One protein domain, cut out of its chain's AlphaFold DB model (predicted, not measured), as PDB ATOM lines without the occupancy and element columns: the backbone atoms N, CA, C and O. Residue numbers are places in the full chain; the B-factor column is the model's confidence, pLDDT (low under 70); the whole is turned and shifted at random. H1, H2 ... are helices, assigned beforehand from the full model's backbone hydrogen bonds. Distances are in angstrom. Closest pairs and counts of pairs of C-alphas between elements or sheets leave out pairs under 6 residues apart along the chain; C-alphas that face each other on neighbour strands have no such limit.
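Overview. This is residues 3 to 153 of the 156 residues of the protein "TPR-like protein" of Paraphaeosphaeria sporulosa (UniProt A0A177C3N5). Two long helices, H3 and H6, run along the length of the model in opposite ways, with short helices at both ends of H3: the hairpin H1 and H2 packs on its early part, and H4 packs on its late part. H5 packs on H4 and on the first part of H6, whose remainder runs back as a long arm, with residues 127 to 153 sticking out and nothing packed on them. The printed part has 151 residues with six named helices, H1 to H6 in order along the chain, and no named strand; the class is all helix. It is only just loose, close to extended, with a radius of gyration of the C-alphas of 21.9 A, and only just elongated, spanning 66 by 33 by 22 A.

Arrangement. H1, residues 3 to 14, and H2, residues 18 to 31, form a helical hairpin at a shallow tilt of 13 degrees; their closest C-alphas, those of Gly 9 and Ser 21, are 4.3 A apart. H3, residues 36 to 75, is the hub, touching three helices. With residues 38 to 49 alone it touches H2, a hairpin at 18 degrees, the closest C-alphas being Phe 18 and Ala 45 at 5.5 A. H1 and H3 only just touch, with 3 pairs of C-alphas within 8 A. H4, residues 79 to 92, touches residues 59 to 74 of H3 alone, opposite ways at a shallow tilt of 2 degrees, with the C-alphas of Gly 70 and Ala 82 closest at 4.1 A. H5, residues 96 to 109, touches H4, closest at the C-alphas of Tyr 86 and Tyr 98, 5.6 A. H1 to H5 form an up and down bundle, each helix running against the one before it. H6, residues 112 to 151, touches H5 with residues 112 to 126 alone; the C-alphas of Gly 103 and Cys 115 are closest, 4.4 A. H3 and H6 are apart. Every O i to N i+4 pair is within hydrogen-bond range in H1, H2, H3, H4 and H5, and 34 of 36 are in H6.

Along the chain. H1 begins at C-alpha 3, (27.833, 38.688, 9.175). H3 measures 59.1 A from first to last C-alpha and ends at C-alpha 75, (12.737, 23.872, -46.318). H6 measures 58.4 A and ends at C-alpha 151, (1.106, 38.407, 11.008). H1 measures 16.6 A, H2 20.2 A, H4 20.0 A and H5 20.3 A.

Size, cuts and confidence. The two C-alphas farthest apart, those of Lys 76 and Cys 153, are 68.1 A apart. The printed part has no cut, and its five links are tight. The mean pLDDT of the printed part is 83.4; residue 130 and residues 132 to 153 are under 70.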
ATOM      1  N   ASP A   3      26.596  39.153   9.810       83.31
ATOM      2  CA  ASP A   3      27.833  38.688   9.175       83.31
ATOM      3  C   ASP A   3      27.731  37.310   8.517       83.31
ATOM      4  O   ASP A   3      28.354  37.085   7.479       83.31
ATOM      5  N   ALA A   4      26.919  36.404   9.071       88.75
ATOM      6  CA  ALA A   4      26.691  35.093   8.471       88.75
ATOM      7  C   ALA A   4      25.917  35.224   7.149       88.75
ATOM      8  O   ALA A   4      26.310  34.641   6.141       88.75
ATOM      9  N   LEU A   5      24.881  36.071   7.120       87.88
ATOM     10  CA  LEU A   5      24.104  36.352   5.908       87.88
ATOM     11  C   LEU A   5      24.936  37.079   4.845       87.88
ATOM     12  O   LEU A   5      24.807  36.788   3.659       87.88
ATOM     13  N   LYS A   6      25.838  37.977   5.259       88.00
ATOM     14  CA  LYS A   6      26.822  38.615   4.371       88.00
ATOM     15  C   LYS A   6      27.747  37.582   3.724       88.00
ATOM     16  O   LYS A   6      27.977  37.640   2.518       88.00
ATOM     17  N   ALA A   7      28.270  36.639   4.510       90.88
ATOM     18  CA  ALA A   7      29.127  35.571   4.001       90.88
ATOM     19  C   ALA A   7      28.369  34.640   3.036       90.88
ATOM     20  O   ALA A   7      28.894  34.306   1.974       90.88
ATOM     21  N   GLU A   8      27.118  34.288   3.353       90.56
ATOM     22  CA  GLU A   8      26.235  33.533   2.453       90.56
ATOM     23  C   GLU A   8      25.963  34.289   1.145       90.56
ATOM     24  O   GLU A   8      26.104  33.713   0.067       90.56
ATOM     25  N   GLY A   9      25.632  35.581   1.223       90.50
ATOM     26  CA  GLY A   9      25.404  36.429   0.052       90.50
ATOM     27  C   GLY A   9      26.631  36.503  -0.858       90.50
ATOM     28  O   GLY A   9      26.496  36.374  -2.074       90.50
ATOM     29  N   ASN A  10      27.832  36.614  -0.278       89.75
ATOM     30  CA  ASN A  10      29.092  36.588  -1.023       89.75
ATOM     31  C   ASN A  10      29.353  35.224  -1.684       89.75
ATOM     32  O   ASN A  10      29.828  35.173  -2.818       89.75
ATOM     33  N   LYS A  11      29.024  34.117  -1.006       93.50
ATOM     34  CA  LYS A  11      29.142  32.768  -1.576       93.50
ATOM     35  C   LYS A  11      28.207  32.596  -2.776       93.50
ATOM     36  O   LYS A  11      28.650  32.167  -3.835       93.50
ATOM     37  N   LEU A  12      26.947  33.006  -2.640       90.94
ATOM     38  CA  LEU A  12      25.961  32.965  -3.728       90.94
ATOM     39  C   LEU A  12      26.353  33.876  -4.899       90.94
ATOM     40  O   LEU A  12      26.160  33.514  -6.058       90.94
ATOM     41  N   PHE A  13      26.959  35.032  -4.608       88.56
ATOM     42  CA  PHE A  13      27.516  35.919  -5.627       88.56
ATOM     43  C   PHE A  13      28.643  35.229  -6.415       88.56
ATOM     44  O   PHE A  13      28.670  35.307  -7.643       88.56
ATOM     45  N   ALA A  14      29.525  34.485  -5.737       88.62
ATOM     46  CA  ALA A  14      30.561  33.680  -6.387       88.62
ATOM     47  C   ALA A  14      29.981  32.510  -7.212       88.62
ATOM     48  O   ALA A  14      30.507  32.185  -8.276       88.62
ATOM     49  N   GLU A  15      28.860  31.930  -6.776       87.94
ATOM     50  CA  GLU A  15      28.107  30.896  -7.504       87.94
ATOM     51  C   GLU A  15      27.268  31.456  -8.676       87.94
ATOM     52  O   GLU A  15      26.550  30.702  -9.332       87.94
ATOM     53  N   LYS A  16      27.355  32.765  -8.974       85.31
ATOM     54  CA  LYS A  16      26.562  33.482 -10.002       85.31
ATOM     55  C   LYS A  16      25.046  33.469  -9.757       85.31
ATOM     56  O   LYS A  16      24.263  33.823 -10.638       85.31
ATOM     57  N   LYS A  17      24.620  33.121  -8.543       85.06
ATOM     58  CA  LYS A  17      23.227  33.153  -8.089       85.06
ATOM     59  C   LYS A  17      22.885  34.546  -7.571       85.06
ATOM     60  O   LYS A  17      22.680  34.765  -6.378       85.06
ATOM     61  N   PHE A  18      22.887  35.516  -8.484       87.19
ATOM     62  CA  PHE A  18      22.775  36.933  -8.131       87.19
ATOM     63  C   PHE A  18      21.433  37.278  -7.463       87.19
ATOM     64  O   PHE A  18      21.419  38.090  -6.546       87.19
ATOM     65  N   GLU A  19      20.330  36.631  -7.849       85.69
ATOM     66  CA  GLU A  19      19.012  36.839  -7.225       85.69
ATOM     67  C   GLU A  19      18.986  36.382  -5.759       85.69
ATOM     68  O   GLU A  19      18.676  37.179  -4.873       85.69
ATOM     69  N   GLU A  20      19.409  35.143  -5.479       86.31
ATOM     70  CA  GLU A  20      19.500  34.619  -4.106       86.31
ATOM     71  C   GLU A  20      20.485  35.453  -3.258       86.31
ATOM     72  O   GLU A  20      20.247  35.722  -2.080       86.31
ATOM     73  N   SER A  21      21.583  35.917  -3.864       89.06
ATOM     74  CA  SER A  21      22.566  36.796  -3.221       89.06
ATOM     75  C   SER A  21      21.959  38.143  -2.794       89.06
ATOM     76  O   SER A  21      22.175  38.588  -1.663       89.06
ATOM     77  N   ILE A  22      21.140  38.768  -3.650       90.56
ATOM     78  CA  ILE A  22      20.432  40.026  -3.350       90.56
ATOM     79  C   ILE A  22      19.478  39.855  -2.166       90.56
ATOM     80  O   ILE A  22      19.418  40.735  -1.297       90.56
ATOM     81  N   GLU A  23      18.749  38.738  -2.101       89.25
ATOM     82  CA  GLU A  23      17.864  38.442  -0.970       89.25
ATOM     83  C   GLU A  23      18.655  38.327   0.337       89.25
ATOM     84  O   GLU A  23      18.288  38.953   1.334       89.25
ATOM     85  N   LYS A  24      19.786  37.608   0.328       90.81
ATOM     86  CA  LYS A  24      20.651  37.463   1.509       90.81
ATOM     87  C   LYS A  24      21.261  38.782   1.965       90.81
ATOM     88  O   LYS A  24      21.272  39.054   3.167       90.81
ATOM     89  N   PHE A  25      21.707  39.634   1.042       91.00
ATOM     90  CA  PHE A  25      22.168  40.976   1.404       91.00
ATOM     91  C   PHE A  25      21.035  41.853   1.939       91.00
ATOM     92  O   PHE A  25      21.260  42.624   2.865       91.00
ATOM     93  N   THR A  26      19.815  41.713   1.421       90.81
ATOM     94  CA  THR A  26      18.653  42.458   1.931       90.81
ATOM     95  C   THR A  26      18.290  42.023   3.352       90.81
ATOM     96  O   THR A  26      18.123  42.881   4.212       90.81
ATOM     97  N   GLN A  27      18.294  40.718   3.640       89.56
ATOM     98  CA  GLN A  27      18.111  40.199   5.004       89.56
ATOM     99  C   GLN A  27      19.230  40.657   5.953       89.56
ATOM    100  O   GLN A  27      18.976  40.954   7.117       89.56
ATOM    101  N   ALA A  28      20.476  40.741   5.475       90.62
ATOM    102  CA  ALA A  28      21.585  41.258   6.275       90.62
ATOM    103  C   ALA A  28      21.400  42.749   6.621       90.62
ATOM    104  O   ALA A  28      21.684  43.138   7.750       90.62
ATOM    105  N   ILE A  29      20.890  43.555   5.679       90.94
ATOM    106  CA  ILE A  29      20.588  44.984   5.878       90.94
ATOM    107  C   ILE A  29      19.465  45.178   6.905       90.94
ATOM    108  O   ILE A  29      19.525  46.110   7.697       90.94
ATOM    109  N   GLU A  30      18.455  44.303   6.923       89.31
ATOM    110  CA  GLU A  30      17.382  44.359   7.929       89.31
ATOM    111  C   GLU A  30      17.902  44.126   9.359       89.31
ATOM    112  O   GLU A  30      17.368  44.700  10.305       89.31
ATOM    113  N   LEU A  31      18.950  43.307   9.521       88.50
ATOM    114  CA  LEU A  31      19.568  43.031  10.822       88.50
ATOM    115  C   LEU A  31      20.615  44.072  11.234       88.50
ATOM    116  O   LEU A  31      20.778  44.320  12.427       88.50
ATOM    117  N   ASP A  32      21.333  44.648  10.272       86.81
ATOM    118  CA  ASP A  32      22.313  45.713  10.499       86.81
ATOM    119  C   ASP A  32      22.192  46.809   9.424       86.81
ATOM    120  O   ASP A  32      22.926  46.810   8.426       86.81
ATOM    121  N   PRO A  33      21.279  47.778   9.627       85.50
ATOM    122  CA  PRO A  33      21.077  48.882   8.692       85.50
ATOM    123  C   PRO A  33      22.251  49.868   8.656       85.50
ATOM    124  O   PRO A  33      22.343  50.680   7.736       85.50
ATOM    125  N   SER A  34      23.142  49.839   9.656       88.12
ATOM    126  CA  SER A  34      24.247  50.796   9.773       88.12
ATOM    127  C   SER A  34      25.455  50.409   8.916       88.12
ATOM    128  O   SER A  34      26.360  51.225   8.707       88.12
ATOM    129  N   ASN A  35      25.495  49.174   8.416       85.00
ATOM    130  CA  ASN A  35      26.618  48.660   7.652       85.00
ATOM    131  C   ASN A  35      26.500  48.981   6.154       85.00
ATOM    132  O   ASN A  35      25.885  48.259   5.366       85.00
ATOM    133  N   HIS A  36      27.169  50.057   5.742       85.00
ATOM    134  CA  HIS A  36      27.214  50.521   4.352       85.00
ATOM    135  C   HIS A  36      27.794  49.493   3.359       85.00
ATOM    136  O   HIS A  36      27.454  49.530   2.176       85.00
ATOM    137  N   VAL A  37      28.627  48.545   3.813       88.31
ATOM    138  CA  VAL A  37      29.235  47.519   2.942       88.31
ATOM    139  C   VAL A  37      28.166  46.613   2.326       88.31
ATOM    140  O   VAL A  37      28.282  46.214   1.167       88.31
ATOM    141  N   LEU A  38      27.083  46.329   3.058       87.75
ATOM    142  CA  LEU A  38      25.988  45.483   2.575       87.75
ATOM    143  C   LEU A  38      25.241  46.118   1.396       87.75
ATOM    144  O   LEU A  38      24.871  45.425   0.447       87.75
ATOM    145  N   TYR A  39      25.067  47.441   1.417       89.25
ATOM    146  CA  TYR A  39      24.448  48.183   0.319       89.25
ATOM    147  C   TYR A  39      25.316  48.157  -0.943       89.25
ATOM    148  O   TYR A  39      24.781  47.963  -2.037       89.25
ATOM    149  N   SER A  40      26.637  48.287  -0.792       90.44
ATOM    150  CA  SER A  40      27.595  48.178  -1.901       90.44
ATOM    151  C   SER A  40      27.610  46.774  -2.511       90.44
ATOM    152  O   SER A  40      27.544  46.635  -3.730       90.44
ATOM    153  N   ASN A  41      27.615  45.722  -1.689       89.50
ATOM    154  CA  ASN A  41      27.581  44.343  -2.190       89.50
ATOM    155  C   ASN A  41      26.256  44.028  -2.898       89.50
ATOM    156  O   ASN A  41      26.248  43.400  -3.958       89.50
ATOM    157  N   ARG A  42      25.133  44.529  -2.363       91.00
ATOM    158  CA  ARG A  42      23.818  44.396  -3.002       91.00
ATOM    159  C   ARG A  42      23.755  45.128  -4.343       91.00
ATOM    160  O   ARG A  42      23.207  44.583  -5.297       91.00
ATOM    161  N   SER A  43      24.311  46.340  -4.442       88.94
ATOM    162  CA  SER A  43      24.343  47.077  -5.716       88.94
ATOM    163  C   SER A  43      25.217  46.372  -6.759       88.94
ATOM    164  O   SER A  43      24.808  46.270  -7.916       88.94
ATOM    165  N   GLY A  44      26.348  45.793  -6.336       88.81
ATOM    166  CA  GLY A  44      27.184  44.932  -7.173       88.81
ATOM    167  C   GLY A  44      26.415  43.723  -7.712       88.81
ATOM    168  O   GLY A  44      26.445  43.464  -8.912       88.81
ATOM    169  N   ALA A  45      25.640  43.045  -6.860       89.75
ATOM    170  CA  ALA A  45      24.770  41.938  -7.264       89.75
ATOM    171  C   ALA A  45      23.697  42.351  -8.284       89.75
ATOM    172  O   ALA A  45      23.495  41.643  -9.272       89.75
ATOM    173  N   TYR A  46      23.069  43.520  -8.121       88.44
ATOM    174  CA  TYR A  46      22.128  44.051  -9.116       88.44
ATOM    175  C   TYR A  46      22.791  44.375 -10.459       88.44
ATOM    176  O   TYR A  46      22.217  44.080 -11.510       88.44
ATOM    177  N   ALA A  47      23.987  44.970 -10.440       88.69
ATOM    178  CA  ALA A  47      24.734  45.265 -11.660       88.69
ATOM    179  C   ALA A  47      25.077  43.970 -12.414       88.69
ATOM    180  O   ALA A  47      24.749  43.839 -13.594       88.69
ATOM    181  N   SER A  48      25.617  42.971 -11.708       87.44
ATOM    182  CA  SER A  48      25.942  41.667 -12.293       87.44
ATOM    183  C   SER A  48      24.712  40.921 -12.820       87.44
ATOM    184  O   SER A  48      24.783  40.322 -13.891       87.44
ATOM    185  N   LEU A  49      23.564  41.002 -12.137       88.44
ATOM    186  CA  LEU A  49      22.308  40.418 -12.622       88.44
ATOM    187  C   LEU A  49      21.840  41.079 -13.929       88.44
ATOM    188  O   LEU A  49      21.403  40.400 -14.862       88.44
ATOM    189  N   LYS A  50      21.943  42.407 -14.030       85.94
ATOM    190  CA  LYS A  50      21.571  43.143 -15.244       85.94
ATOM    191  C   LYS A  50      22.462  42.770 -16.432       85.94
ATOM    192  O   LYS A  50      21.951  42.560 -17.532       85.94
ATOM    193  N   ASP A  51      23.764  42.638 -16.213       83.12
ATOM    194  CA  ASP A  51      24.691  42.235 -17.273       83.12
ATOM    195  C   ASP A  51      24.481  40.773 -17.679       83.12
ATOM    196  O   ASP A  51      24.441  40.461 -18.870       83.12
ATOM    197  N   TYR A  52      24.233  39.885 -16.710       82.56
ATOM    198  CA  TYR A  52      23.918  38.481 -16.972       82.56
ATOM    199  C   TYR A  52      22.622  38.321 -17.778       82.56
ATOM    200  O   TYR A  52      22.591  37.605 -18.777       82.56
ATOM    201  N   THR A  53      21.556  39.032 -17.399       84.25
ATOM    202  CA  THR A  53      20.282  39.002 -18.139       84.25
ATOM    203  C   THR A  53      20.415  39.581 -19.546       84.25
ATOM    204  O   THR A  53      19.779  39.078 -20.475       84.25
ATOM    205  N   LYS A  54      21.260  40.599 -19.742       84.69
ATOM    206  CA  LYS A  54      21.572  41.126 -21.075       84.69
ATOM    207  C   LYS A  54      22.329  40.097 -21.919       84.69
ATOM    208  O   LYS A  54      21.902  39.816 -23.037       84.69
ATOM    209  N   ALA A  55      23.377  39.484 -21.372       83.19
ATOM    210  CA  ALA A  55      24.149  38.446 -22.054       83.19
ATOM    211  C   ALA A  55      23.281  37.229 -22.422       83.19
ATOM    212  O   ALA A  55      23.351  36.737 -23.547       83.19
ATOM    213  N   ALA A  56      22.398  36.793 -21.518       84.88
ATOM    214  CA  ALA A  56      21.460  35.701 -21.774       84.88
ATOM    215  C   ALA A  56      20.478  36.031 -22.913       84.88
ATOM    216  O   ALA A  56      20.200  35.180 -23.757       84.88
ATOM    217  N   LYS A  57      19.981  37.274 -22.982       85.38
ATOM    218  CA  LYS A  57      19.120  37.731 -24.086       85.38
ATOM    219  C   LYS A  57      19.856  37.765 -25.423       85.38
ATOM    220  O   LYS A  57      19.294  37.336 -26.425       85.38
ATOM    221  N   GLU A  58      21.094  38.253 -25.446       87.25
ATOM    222  CA  GLU A  58      21.913  38.272 -26.663       87.25
ATOM    223  C   GLU A  58      22.248  36.853 -27.144       87.25
ATOM    224  O   GLU A  58      22.152  36.574 -28.339       87.25
ATOM    225  N   ALA A  59      22.571  35.939 -26.223       87.56
ATOM    226  CA  ALA A  59      22.786  34.527 -26.536       87.56
ATOM    227  C   ALA A  59      21.522  33.880 -27.121       87.56
ATOM    228  O   ALA A  59      21.588  33.236 -28.167       87.56
ATOM    229  N   LYS A  60      20.355  34.128 -26.512       89.19
ATOM    230  CA  LYS A  60      19.070  33.652 -27.035       89.19
ATOM    231  C   LYS A  60      18.774  34.199 -28.431       89.19
ATOM    232  O   LYS A  60      18.377  33.440 -29.307       89.19
ATOM    233  N   ALA A  61      19.014  35.489 -28.669       90.50
ATOM    234  CA  ALA A  61      18.809  36.095 -29.983       90.50
ATOM    235  C   ALA A  61      19.704  35.458 -31.063       90.50
ATOM    236  O   ALA A  61      19.232  35.190 -32.167       90.50
ATOM    237  N   LYS A  62      20.971  35.162 -30.738       90.94
ATOM    238  CA  LYS A  62      21.886  34.439 -31.639       90.94
ATOM    239  C   LYS A  62      21.405  33.012 -31.917       90.94
ATOM    240  O   LYS A  62      21.375  32.602 -33.073       90.94
ATOM    241  N   ALA A  63      20.983  32.282 -30.885       91.12
ATOM    242  CA  ALA A  63      20.450  30.927 -31.031       91.12
ATOM    243  C   ALA A  63      19.151  30.894 -31.858       91.12
ATOM    244  O   ALA A  63      18.957  30.018 -32.700       91.12
ATOM    245  N   ASP A  64      18.277  31.889 -31.691       89.94
ATOM    246  CA  ASP A  64      17.066  32.025 -32.498       89.94
ATOM    247  C   ASP A  64      17.358  32.333 -33.969       89.94
ATOM    248  O   ASP A  64      16.618  31.872 -34.840       89.94
ATOM    249  N   GLU A  65      18.430  33.067 -34.263       92.06
ATOM    250  CA  GLU A  65      18.869  33.299 -35.640       92.06
ATOM    251  C   GLU A  65      19.416  32.016 -36.281       92.06
ATOM    252  O   GLU A  65      19.007  31.662 -37.388       92.06
ATOM    253  N   LEU A  66      20.232  31.246 -35.552       92.44
ATOM    254  CA  LEU A  66      20.694  29.920 -35.988       92.44
ATOM    255  C   LEU A  66      19.521  28.964 -36.247       92.44
ATOM    256  O   LEU A  66      19.493  28.269 -37.262       92.44
ATOM    257  N   LYS A  67      18.494  28.986 -35.389       92.31
ATOM    258  CA  LYS A  67      17.253  28.223 -35.602       92.31
ATOM    259  C   LYS A  67      16.558  28.614 -36.906       92.31
ATOM    260  O   LYS A  67      16.097  27.732 -37.631       92.31
ATOM    261  N   LYS A  68      16.452  29.912 -37.218       92.25
ATOM    262  CA  LYS A  68      15.850  30.361 -38.486       92.25
ATOM    263  C   LYS A  68      16.649  29.858 -39.684       92.25
ATOM    264  O   LYS A  68      16.039  29.351 -40.620       92.25
ATOM    265  N   GLN A  69      17.979  29.934 -39.623       92.56
ATOM    266  CA  GLN A  69      18.857  29.392 -40.663       92.56
ATOM    267  C   GLN A  69      18.634  27.884 -40.841       92.56
ATOM    268  O   GLN A  69      18.395  27.429 -41.957       92.56
ATOM    269  N   GLY A  70      18.594  27.118 -39.743       91.56
ATOM    270  CA  GLY A  70      18.275  25.687 -39.774       91.56
ATOM    271  C   GLY A  70      16.896  25.396 -40.378       91.56
ATOM    272  O   GLY A  70      16.742  24.465 -41.164       91.56
ATOM    273  N   THR A  71      15.895  26.237 -40.097       90.31
ATOM    274  CA  THR A  71      14.548  26.111 -40.687       90.31
ATOM    275  C   THR A  71      14.558  26.397 -42.189       90.31
ATOM    276  O   THR A  71      13.815  25.779 -42.952       90.31
ATOM    277  N   GLU A  72      15.389  27.333 -42.640       92.50
ATOM    278  CA  GLU A  72      15.552  27.630 -44.061       92.50
ATOM    279  C   GLU A  72      16.206  26.459 -44.808       92.50
ATOM    280  O   GLU A  72      15.703  26.052 -45.858       92.50
ATOM    281  N   PHE A  73      17.258  25.861 -44.239       92.88
ATOM    282  CA  PHE A  73      17.880  24.647 -44.778       92.88
ATOM    283  C   PHE A  73      16.916  23.454 -44.780       92.88
ATOM    284  O   PHE A  73      16.812  22.748 -45.784       92.88
ATOM    285  N   TYR A  74      16.107  23.299 -43.727       90.31
ATOM    286  CA  TYR A  74      15.058  22.279 -43.661       90.31
ATOM    287  C   TYR A  74      14.056  22.404 -44.820       90.31
ATOM    288  O   TYR A  74      13.728  21.415 -45.474       90.31
ATOM    289  N   LYS A  75      13.617  23.627 -45.155       90.69
ATOM    290  CA  LYS A  75      12.737  23.872 -46.318       90.69
ATOM    291  C   LYS A  75      13.405  23.534 -47.652       90.69
ATOM    292  O   LYS A  75      12.723  23.110 -48.580       90.69
ATOM    293  N   LYS A  76      14.727  23.705 -47.745       92.88
ATOM    294  CA  LYS A  76      15.542  23.333 -48.914       92.88
ATOM    295  C   LYS A  76      15.860  21.828 -48.970       92.88
ATOM    296  O   LYS A  76      16.529  21.406 -49.906       92.88
ATOM    297  N   ARG A  77      15.363  21.021 -48.017       89.06
ATOM    298  CA  ARG A  77      15.690  19.590 -47.815       89.06
ATOM    299  C   ARG A  77      17.177  19.320 -47.536       89.06
ATOM    300  O   ARG A  77      17.642  18.193 -47.674       89.06
ATOM    301  N   GLN A  78      17.910  20.347 -47.118       92.44
ATOM    302  CA  GLN A  78      19.296  20.268 -46.666       92.44
ATOM    303  C   GLN A  78      19.300  19.921 -45.174       92.44
ATOM    304  O   GLN A  78      19.430  20.784 -44.305       92.44
ATOM    305  N   PHE A  79      18.999  18.656 -44.870       90.00
ATOM    306  CA  PHE A  79      18.779  18.212 -43.493       90.00
ATOM    307  C   PHE A  79      20.077  18.133 -42.685       90.00
ATOM    308  O   PHE A  79      20.047  18.392 -41.485       90.00
ATOM    309  N   ASP A  80      21.206  17.834 -43.325       90.44
ATOM    310  CA  ASP A  80      22.516  17.767 -42.673       90.44
ATOM    311  C   ASP A  80      22.946  19.133 -42.135       90.44
ATOM    312  O   ASP A  80      23.215  19.280 -40.941       90.44
ATOM    313  N   GLU A  81      22.889  20.161 -42.981       91.62
ATOM    314  CA  GLU A  81      23.218  21.533 -42.599       91.62
ATOM    315  C   GLU A  81      22.217  22.091 -41.575       91.62
ATOM    316  O   GLU A  81      22.588  22.841 -40.668       91.62
ATOM    317  N   ALA A  82      20.939  21.701 -41.667       92.00
ATOM    318  CA  ALA A  82      19.934  22.075 -40.675       92.00
ATOM    319  C   ALA A  82      20.251  21.495 -39.285       92.00
ATOM    320  O   ALA A  82      20.124  22.201 -38.282       92.00
ATOM    321  N   ILE A  83      20.681  20.230 -39.220       91.44
ATOM    322  CA  ILE A  83      21.049  19.548 -37.972       91.44
ATOM    323  C   ILE A  83      22.235  20.247 -37.304       91.44
ATOM    324  O   ILE A  83      22.184  20.502 -36.099       91.44
ATOM    325  N   GLU A  84      23.270  20.607 -38.068       92.06
ATOM    326  CA  GLU A  84      24.417  21.355 -37.538       92.06
ATOM    327  C   GLU A  84      23.986  22.695 -36.938       92.06
ATOM    328  O   GLU A  84      24.317  22.994 -35.788       92.06
ATOM    329  N   LYS A  85      23.148  23.461 -37.650       93.25
ATOM    330  CA  LYS A  85      22.657  24.759 -37.162       93.25
ATOM    331  C   LYS A  85      21.808  24.644 -35.898       93.25
ATOM    332  O   LYS A  85      21.911  25.499 -35.018       93.25
ATOM    333  N   TYR A  86      20.998  23.595 -35.768       92.38
ATOM    334  CA  TYR A  86      20.237  23.352 -34.540       92.38
ATOM    335  C   TYR A  86      21.121  22.912 -33.366       92.38
ATOM    336  O   TYR A  86      20.845  23.311 -32.234       92.38
ATOM    337  N   ASN A  87      22.196  22.156 -33.614       91.00
ATOM    338  CA  ASN A  87      23.178  21.825 -32.578       91.00
ATOM    339  C   ASN A  87      23.953  23.070 -32.118       91.00
ATOM    340  O   ASN A  87      24.074  23.301 -30.919       91.00
ATOM    341  N   GLU A  88      24.400  23.927 -33.042       91.31
ATOM    342  CA  GLU A  88      25.034  25.213 -32.699       91.31
ATOM    343  C   GLU A  88      24.096  26.108 -31.862       91.31
ATOM    344  O   GLU A  88      24.526  26.760 -30.902       91.31
ATOM    345  N   ALA A  89      22.798  26.126 -32.198       92.06
ATOM    346  CA  ALA A  89      21.794  26.862 -31.433       92.06
ATOM    347  C   ALA A  89      21.674  26.330 -29.995       92.06
ATOM    348  O   ALA A  89      21.643  27.128 -29.057       92.06
ATOM    349  N   TRP A  90      21.672  25.003 -29.826       89.44
ATOM    350  CA  TRP A  90      21.604  24.336 -28.522       89.44
ATOM    351  C   TRP A  90      22.810  24.637 -27.624       89.44
ATOM    352  O   TRP A  90      22.636  24.909 -26.435       89.44
ATOM    353  N   GLU A  91      24.020  24.655 -28.188       87.44
ATOM    354  CA  GLU A  91      25.241  25.001 -27.445       87.44
ATOM    355  C   GLU A  91      25.264  26.479 -27.022       87.44
ATOM    356  O   GLU A  91      25.783  26.825 -25.958       87.44
ATOM    357  N   THR A  92      24.665  27.364 -27.825       87.81
ATOM    358  CA  THR A  92      24.589  28.803 -27.525       87.81
ATOM    359  C   THR A  92      23.552  29.107 -26.443       87.81
ATOM    360  O   THR A  92      23.818  29.859 -25.501       87.81
ATOM    361  N   HIS A  93      22.347  28.553 -26.587       86.38
ATOM    362  CA  HIS A  93      21.261  28.698 -25.629       86.38
ATOM    363  C   HIS A  93      20.493  27.380 -25.534       86.38
ATOM    364  O   HIS A  93      19.927  26.900 -26.513       86.38
ATOM    365  N   LYS A  94      20.437  26.806 -24.335       85.31
ATOM    366  CA  LYS A  94      19.705  25.562 -24.101       85.31
ATOM    367  C   LYS A  94      18.211  25.867 -24.033       85.31
ATOM    368  O   LYS A  94      17.712  26.341 -23.019       85.31
ATOM    369  N   ASP A  95      17.510  25.628 -25.133       86.06
ATOM    370  CA  ASP A  95      16.052  25.700 -25.220       86.06
ATOM    371  C   ASP A  95      15.535  24.421 -25.880       86.06
ATOM    372  O   ASP A  95      16.063  23.958 -26.898       86.06
ATOM    373  N   ILE A  96      14.487  23.845 -25.291       86.56
ATOM    374  CA  ILE A  96      13.881  22.587 -25.735       86.56
ATOM    375  C   ILE A  96      13.434  22.651 -27.205       86.56
ATOM    376  O   ILE A  96      13.436  21.638 -27.902       86.56
ATOM    377  N   THR A  97      13.112  23.856 -27.691       87.81
ATOM    378  CA  THR A  97      12.663  24.130 -29.060       87.81
ATOM    379  C   THR A  97      13.718  23.758 -30.105       87.81
ATOM    380  O   THR A  97      13.380  23.334 -31.210       87.81
ATOM    381  N   TYR A  98      15.010  23.905 -29.791       89.88
ATOM    382  CA  TYR A  98      16.079  23.562 -30.737       89.88
ATOM    383  C   TYR A  98      16.207  22.042 -30.890       89.88
ATOM    384  O   TYR A  98      16.324  21.543 -32.008       89.88
ATOM    385  N   LYS A  99      16.084  21.296 -29.785       90.19
ATOM    386  CA  LYS A  99      16.098  19.826 -29.773       90.19
ATOM    387  C   LYS A  99      14.896  19.207 -30.486       90.19
ATOM    388  O   LYS A  99      15.065  18.227 -31.207       90.19
ATOM    389  N   THR A 100      13.698  19.769 -30.334       90.00
ATOM    390  CA  THR A 100      12.515  19.280 -31.064       90.00
ATOM    391  C   THR A 100      12.638  19.506 -32.570       90.00
ATOM    392  O   THR A 100      12.332  18.600 -33.344       90.00
ATOM    393  N   ASN A 101      13.173  20.655 -32.998       90.25
ATOM    394  CA  ASN A 101      13.454  20.910 -34.416       90.25
ATOM    395  C   ASN A 101      14.573  20.008 -34.969       90.25
ATOM    396  O   ASN A 101      14.479  19.538 -36.102       90.25
ATOM    397  N   LEU A 102      15.599  19.716 -34.162       91.44
ATOM    398  CA  LEU A 102      16.643  18.738 -34.483       91.44
ATOM    399  C   LEU A 102      16.043  17.341 -34.712       91.44
ATOM    400  O   LEU A 102      16.377  16.684 -35.695       91.44
ATOM    401  N   GLY A 103      15.143  16.900 -33.826       91.12
ATOM    402  CA  GLY A 103      14.432  15.627 -33.957       91.12
ATOM    403  C   GLY A 103      13.622  15.548 -35.251       91.12
ATOM    404  O   GLY A 103      13.729  14.563 -35.977       91.12
ATOM    405  N   ALA A 104      12.896  16.617 -35.598       89.69
ATOM    406  CA  ALA A 104      12.164  16.702 -36.862       89.69
ATOM    407  C   ALA A 104      13.094  16.616 -38.090       89.69
ATOM    408  O   ALA A 104      12.820  15.858 -39.017       89.69
ATOM    409  N   ALA A 105      14.229  17.327 -38.080       91.00
ATOM    410  CA  ALA A 105      15.221  17.266 -39.161       91.00
ATOM    411  C   ALA A 105      15.813  15.862 -39.351       91.00
ATOM    412  O   ALA A 105      15.939  15.394 -40.482       91.00
ATOM    413  N   LYS A 106      16.131  15.165 -38.255       91.69
ATOM    414  CA  LYS A 106      16.631  13.783 -38.302       91.69
ATOM    415  C   LYS A 106      15.568  12.788 -38.760       91.69
ATOM    416  O   LYS A 106      15.882  11.874 -39.517       91.69
ATOM    417  N   PHE A 107      14.316  12.996 -38.352       91.88
ATOM    418  CA  PHE A 107      13.189  12.169 -38.770       91.88
ATOM    419  C   PHE A 107      12.984  12.215 -40.291       91.88
ATOM    420  O   PHE A 107      12.933  11.165 -40.923       91.88
ATOM    421  N   GLU A 108      12.958  13.409 -40.891       88.94
ATOM    422  CA  GLU A 108      12.833  13.562 -42.352       88.94
ATOM    423  C   GLU A 108      14.040  13.009 -43.120       88.94
ATOM    424  O   GLU A 108      13.902  12.511 -44.237       88.94
ATOM    425  N   LYS A 109      15.233  13.060 -42.515       90.69
ATOM    426  CA  LYS A 109      16.438  12.428 -43.067       90.69
ATOM    427  C   LYS A 109      16.357  10.889 -43.050       90.69
ATOM    428  O   LYS A 109      17.092  10.235 -43.786       90.69
ATOM    429  N   GLY A 110      15.474  10.305 -42.236       89.69
ATOM    430  CA  GLY A 110      15.356   8.857 -42.024       89.69
ATOM    431  C   GLY A 110      16.252   8.309 -40.905       89.69
ATOM    432  O   GLY A 110      16.344   7.095 -40.739       89.69
ATOM    433  N   ASP A 111      16.896   9.184 -40.125       91.75
ATOM    434  CA  ASP A 111      17.655   8.817 -38.925       91.75
ATOM    435  C   ASP A 111      16.722   8.782 -37.704       91.75
ATOM    436  O   ASP A 111      16.598   9.734 -36.923       91.75
ATOM    437  N   TYR A 112      16.011   7.664 -37.565       89.38
ATOM    438  CA  TYR A 112      15.052   7.459 -36.481       89.38
ATOM    439  C   TYR A 112      15.732   7.272 -35.120       89.38
ATOM    440  O   TYR A 112      15.204   7.739 -34.110       89.38
ATOM    441  N   GLU A 113      16.912   6.647 -35.075       91.25
ATOM    442  CA  GLU A 113      17.671   6.462 -33.832       91.25
ATOM    443  C   GLU A 113      18.137   7.809 -33.273       91.25
ATOM    444  O   GLU A 113      17.881   8.132 -32.106       91.25
ATOM    445  N   GLY A 114      18.727   8.653 -34.125       88.62
ATOM    446  CA  GLY A 114      19.156   9.991 -33.742       88.62
ATOM    447  C   GLY A 114      17.994  10.917 -33.365       88.62
ATOM    448  O   GLY A 114      18.189  11.830 -32.553       88.62
ATOM    449  N   CYS A 115      16.798  10.698 -33.923       90.81
ATOM    450  CA  CYS A 115      15.566  11.391 -33.534       90.81
ATOM    451  C   CYS A 115      15.107  10.987 -32.124       90.81
ATOM    452  O   CYS A 115      14.870  11.860 -31.287       90.81
ATOM    453  N   ILE A 116      15.051   9.683 -31.825       91.38
ATOM    454  CA  ILE A 116      14.679   9.178 -30.492       91.38
ATOM    455  C   ILE A 116      15.628   9.734 -29.428       91.38
ATOM    456  O   ILE A 116      15.176  10.204 -28.383       91.38
ATOM    457  N   GLN A 117      16.931   9.745 -29.715       90.06
ATOM    458  CA  GLN A 117      17.920  10.320 -28.810       90.06
ATOM    459  C   GLN A 117      17.656  11.813 -28.554       90.06
ATOM    460  O   GLN A 117      17.607  12.245 -27.403       90.06
ATOM    461  N   ALA A 118      17.411  12.599 -29.607       88.88
ATOM    462  CA  ALA A 118      17.101  14.023 -29.470       88.88
ATOM    463  C   ALA A 118      15.825  14.272 -28.645       88.88
ATOM    464  O   ALA A 118      15.798  15.183 -27.816       88.88
ATOM    465  N   CYS A 119      14.793  13.446 -28.835       88.88
ATOM    466  CA  CYS A 119      13.553  13.502 -28.064       88.88
ATOM    467  C   CYS A 119      13.769  13.154 -26.584       88.88
ATOM    468  O   CYS A 119      13.228  13.840 -25.718       88.88
ATOM    469  N   ASN A 120      14.581  12.139 -26.279       91.19
ATOM    470  CA  ASN A 120      14.908  11.777 -24.899       91.19
ATOM    471  C   ASN A 120      15.664  12.901 -24.187       91.19
ATOM    472  O   ASN A 120      15.276  13.291 -23.088       91.19
ATOM    473  N   GLU A 121      16.670  13.482 -24.843       88.69
ATOM    474  CA  GLU A 121      17.430  14.607 -24.290       88.69
ATOM    475  C   GLU A 121      16.543  15.846 -24.071       88.69
ATOM    476  O   GLU A 121      16.683  16.547 -23.071       88.69
ATOM    477  N   ALA A 122      15.577  16.099 -24.962       87.12
ATOM    478  CA  ALA A 122      14.592  17.162 -24.766       87.12
ATOM    479  C   ALA A 122      13.729  16.917 -23.517       87.12
ATOM    480  O   ALA A 122      13.527  17.826 -22.712       87.12
ATOM    481  N   VAL A 123      13.230  15.690 -23.339       88.00
ATOM    482  CA  VAL A 123      12.412  15.312 -22.176       88.00
ATOM    483  C   VAL A 123      13.214  15.407 -20.884       88.00
ATOM    484  O   VAL A 123      12.689  15.895 -19.884       88.00
ATOM    485  N   GLU A 124      14.465  14.957 -20.889       87.25
ATOM    486  CA  GLU A 124      15.355  15.024 -19.732       87.25
ATOM    487  C   GLU A 124      15.613  16.474 -19.319       87.25
ATOM    488  O   GLU A 124      15.337  16.840 -18.176       87.25
ATOM    489  N   TYR A 125      15.971  17.336 -20.271       86.44
ATOM    490  CA  TYR A 125      16.142  18.766 -20.016       86.44
ATOM    491  C   TYR A 125      14.853  19.438 -19.509       86.44
ATOM    492  O   TYR A 125      14.867  20.231 -18.566       86.44
ATOM    493  N   GLY A 126      13.701  19.085 -20.088       83.38
ATOM    494  CA  GLY A 126      12.401  19.563 -19.611       83.38
ATOM    495  C   GLY A 126      12.099  19.126 -18.171       83.38
ATOM    496  O   GLY A 126      11.559  19.910 -17.385       83.38
ATOM    497  N   ARG A 127      12.478  17.896 -17.798       84.62
ATOM    498  CA  ARG A 127      12.353  17.387 -16.423       84.62
ATOM    499  C   ARG A 127      13.285  18.109 -15.460       84.62
ATOM    500  O   ARG A 127      12.842  18.395 -14.352       84.62
ATOM    501  N   GLU A 128      14.514  18.429 -15.858       81.56
ATOM    502  CA  GLU A 128      15.459  19.194 -15.030       81.56
ATOM    503  C   GLU A 128      14.909  20.581 -14.686       81.56
ATOM    504  O   GLU A 128      14.818  20.928 -13.507       81.56
ATOM    505  N   ILE A 129      14.439  21.337 -15.687       76.81
ATOM    506  CA  ILE A 129      13.821  22.656 -15.463       76.81
ATOM    507  C   ILE A 129      12.618  22.532 -14.522       76.81
ATOM    508  O   ILE A 129      12.451  23.328 -13.593       76.81
ATOM    509  N   TYR A 130      11.767  21.528 -14.746       69.94
ATOM    510  CA  TYR A 130      10.595  21.309 -13.905       69.94
ATOM    511  C   TYR A 130      10.969  20.885 -12.475       69.94
ATOM    512  O   TYR A 130      10.311  21.300 -11.520       69.94
ATOM    513  N   ALA A 131      12.026  20.089 -12.300       70.94
ATOM    514  CA  ALA A 131      12.526  19.665 -10.996       70.94
ATOM    515  C   ALA A 131      13.134  20.834 -10.206       70.94
ATOM    516  O   ALA A 131      12.857  20.960  -9.012       70.94
ATOM    517  N   GLU A 132      13.888  21.719 -10.862       64.50
ATOM    518  CA  GLU A 132      14.391  22.973 -10.283       64.50
ATOM    519  C   GLU A 132      13.217  23.855  -9.828       64.50
ATOM    520  O   GLU A 132      13.134  24.266  -8.665       64.50
ATOM    521  N   TYR A 133      12.231  24.053 -10.711       63.59
ATOM    522  CA  TYR A 133      11.018  24.811 -10.408       63.59
ATOM    523  C   TYR A 133      10.257  24.217  -9.215       63.59
ATOM    524  O   TYR A 133       9.884  24.936  -8.283       63.59
ATOM    525  N   ARG A 134      10.081  22.889  -9.191       63.94
ATOM    526  CA  ARG A 134       9.436  22.159  -8.091       63.94
ATOM    527  C   ARG A 134      10.255  22.177  -6.804       63.94
ATOM    528  O   ARG A 134       9.659  22.073  -5.744       63.94
ATOM    529  N   SER A 135      11.576  22.293  -6.854       59.84
ATOM    530  CA  SER A 135      12.417  22.404  -5.652       59.84
ATOM    531  C   SER A 135      12.391  23.822  -5.073       59.84
ATOM    532  O   SER A 135      12.458  24.004  -3.855       59.84
ATOM    533  N   SER A 136      12.215  24.829  -5.932       55.50
ATOM    534  CA  SER A 136      12.045  26.236  -5.557       55.50
ATOM    535  C   SER A 136      10.657  26.537  -4.960       55.50
ATOM    536  O   SER A 136      10.537  27.221  -3.939       55.50
ATOM    537  N   TRP A 137       9.589  25.955  -5.520       46.56
ATOM    538  CA  TRP A 137       8.196  26.229  -5.125       46.56
ATOM    539  C   TRP A 137       7.855  25.974  -3.637       46.56
ATOM    540  O   TRP A 137       7.192  26.818  -3.024       46.56
ATOM    541  N   PRO A 138       8.300  24.868  -3.000       54.56
ATOM    542  CA  PRO A 138       8.088  24.596  -1.583       54.56
ATOM    543  C   PRO A 138       8.733  25.642  -0.679       54.56
ATOM    544  O   PRO A 138       8.156  25.970   0.353       54.56
ATOM    545  N   ARG A 139       9.892  26.209  -1.050       49.44
ATOM    546  CA  ARG A 139      10.544  27.276  -0.265       49.44
ATOM    547  C   ARG A 139       9.734  28.569  -0.302       49.44
ATOM    548  O   ARG A 139       9.517  29.172   0.743       49.44
ATOM    549  N   ALA A 140       9.227  28.955  -1.471       49.16
ATOM    550  CA  ALA A 140       8.397  30.151  -1.610       49.16
ATOM    551  C   ALA A 140       7.039  30.006  -0.897       49.16
ATOM    552  O   ALA A 140       6.610  30.910  -0.180       49.16
ATOM    553  N   SER A 141       6.380  28.851  -1.031       50.69
ATOM    554  CA  SER A 141       5.077  28.590  -0.399       50.69
ATOM    555  C   SER A 141       5.182  28.404   1.119       50.69
ATOM    556  O   SER A 141       4.360  28.956   1.849       50.69
ATOM    557  N   SER A 142       6.219  27.731   1.628       53.31
ATOM    558  CA  SER A 142       6.468  27.654   3.077       53.31
ATOM    559  C   SER A 142       6.856  29.008   3.680       53.31
ATOM    560  O   SER A 142       6.377  29.333   4.765       53.31
ATOM    561  N   ALA A 143       7.622  29.849   2.974       49.84
ATOM    562  CA  ALA A 143       7.901  31.223   3.401       49.84
ATOM    563  C   ALA A 143       6.630  32.090   3.446       49.84
ATOM    564  O   ALA A 143       6.443  32.858   4.393       49.84
ATOM    565  N   TRP A 144       5.725  31.937   2.473       46.09
ATOM    566  CA  TRP A 144       4.442  32.649   2.440       46.09
ATOM    567  C   TRP A 144       3.501  32.198   3.569       46.09
ATOM    568  O   TRP A 144       2.925  33.031   4.272       46.09
ATOM    569  N   VAL A 145       3.408  30.886   3.816       51.50
ATOM    570  CA  VAL A 145       2.637  30.315   4.936       51.50
ATOM    571  C   VAL A 145       3.228  30.744   6.289       51.50
ATOM    572  O   VAL A 145       2.483  31.152   7.179       51.50
ATOM    573  N   ALA A 146       4.557  30.754   6.436       53.00
ATOM    574  CA  ALA A 146       5.237  31.181   7.663       53.00
ATOM    575  C   ALA A 146       5.154  32.698   7.922       53.00
ATOM    576  O   ALA A 146       5.190  33.132   9.078       53.00
ATOM    577  N   ARG A 147       5.047  33.528   6.875       49.72
ATOM    578  CA  ARG A 147       4.831  34.979   7.005       49.72
ATOM    579  C   ARG A 147       3.402  35.281   7.456       49.72
ATOM    580  O   ARG A 147       3.215  36.024   8.416       49.72
ATOM    581  N   ARG A 148       2.410  34.601   6.869       50.12
ATOM    582  CA  ARG A 148       0.994  34.735   7.252       50.12
ATOM    583  C   ARG A 148       0.714  34.248   8.681       50.12
ATOM    584  O   ARG A 148      -0.102  34.841   9.377       50.12
ATOM    585  N   ALA A 149       1.430  33.220   9.146       51.88
ATOM    586  CA  ALA A 149       1.332  32.732  10.524       51.88
ATOM    587  C   ALA A 149       1.904  33.713  11.570       51.88
ATOM    588  O   ALA A 149       1.419  33.745  12.697       51.88
ATOM    589  N   ARG A 150       2.905  34.534  11.214       50.66
ATOM    590  CA  ARG A 150       3.455  35.569  12.111       50.66
ATOM    591  C   ARG A 150       2.584  36.822  12.179       50.66
ATOM    592  O   ARG A 150       2.434  37.387  13.255       50.66
ATOM    593  N   GLU A 151       1.982  37.226  11.064       50.38
ATOM    594  CA  GLU A 151       1.106  38.407  11.008       50.38
ATOM    595  C   GLU A 151      -0.276  38.158  11.649       50.38
ATOM    596  O   GLU A 151      -0.917  39.098  12.104       50.38
ATOM    597  N   GLY A 152      -0.715  36.897  11.766       47.56
ATOM    598  CA  GLY A 152      -1.975  36.521  12.426       47.56
ATOM    599  C   GLY A 152      -1.911  36.315  13.946       47.56
ATOM    600  O   GLY A 152      -2.937  36.000  14.540       47.56
ATOM    601  N   CYS A 153      -0.743  36.462  14.583       42.47
ATOM    602  CA  CYS A 153      -0.556  36.158  16.012       42.47
ATOM    603  C   CYS A 153      -0.471  37.408  16.920       42.47
ATOM    604  O   CYS A 153      -0.192  37.278  18.106       42.47
TER     605      CYS A 153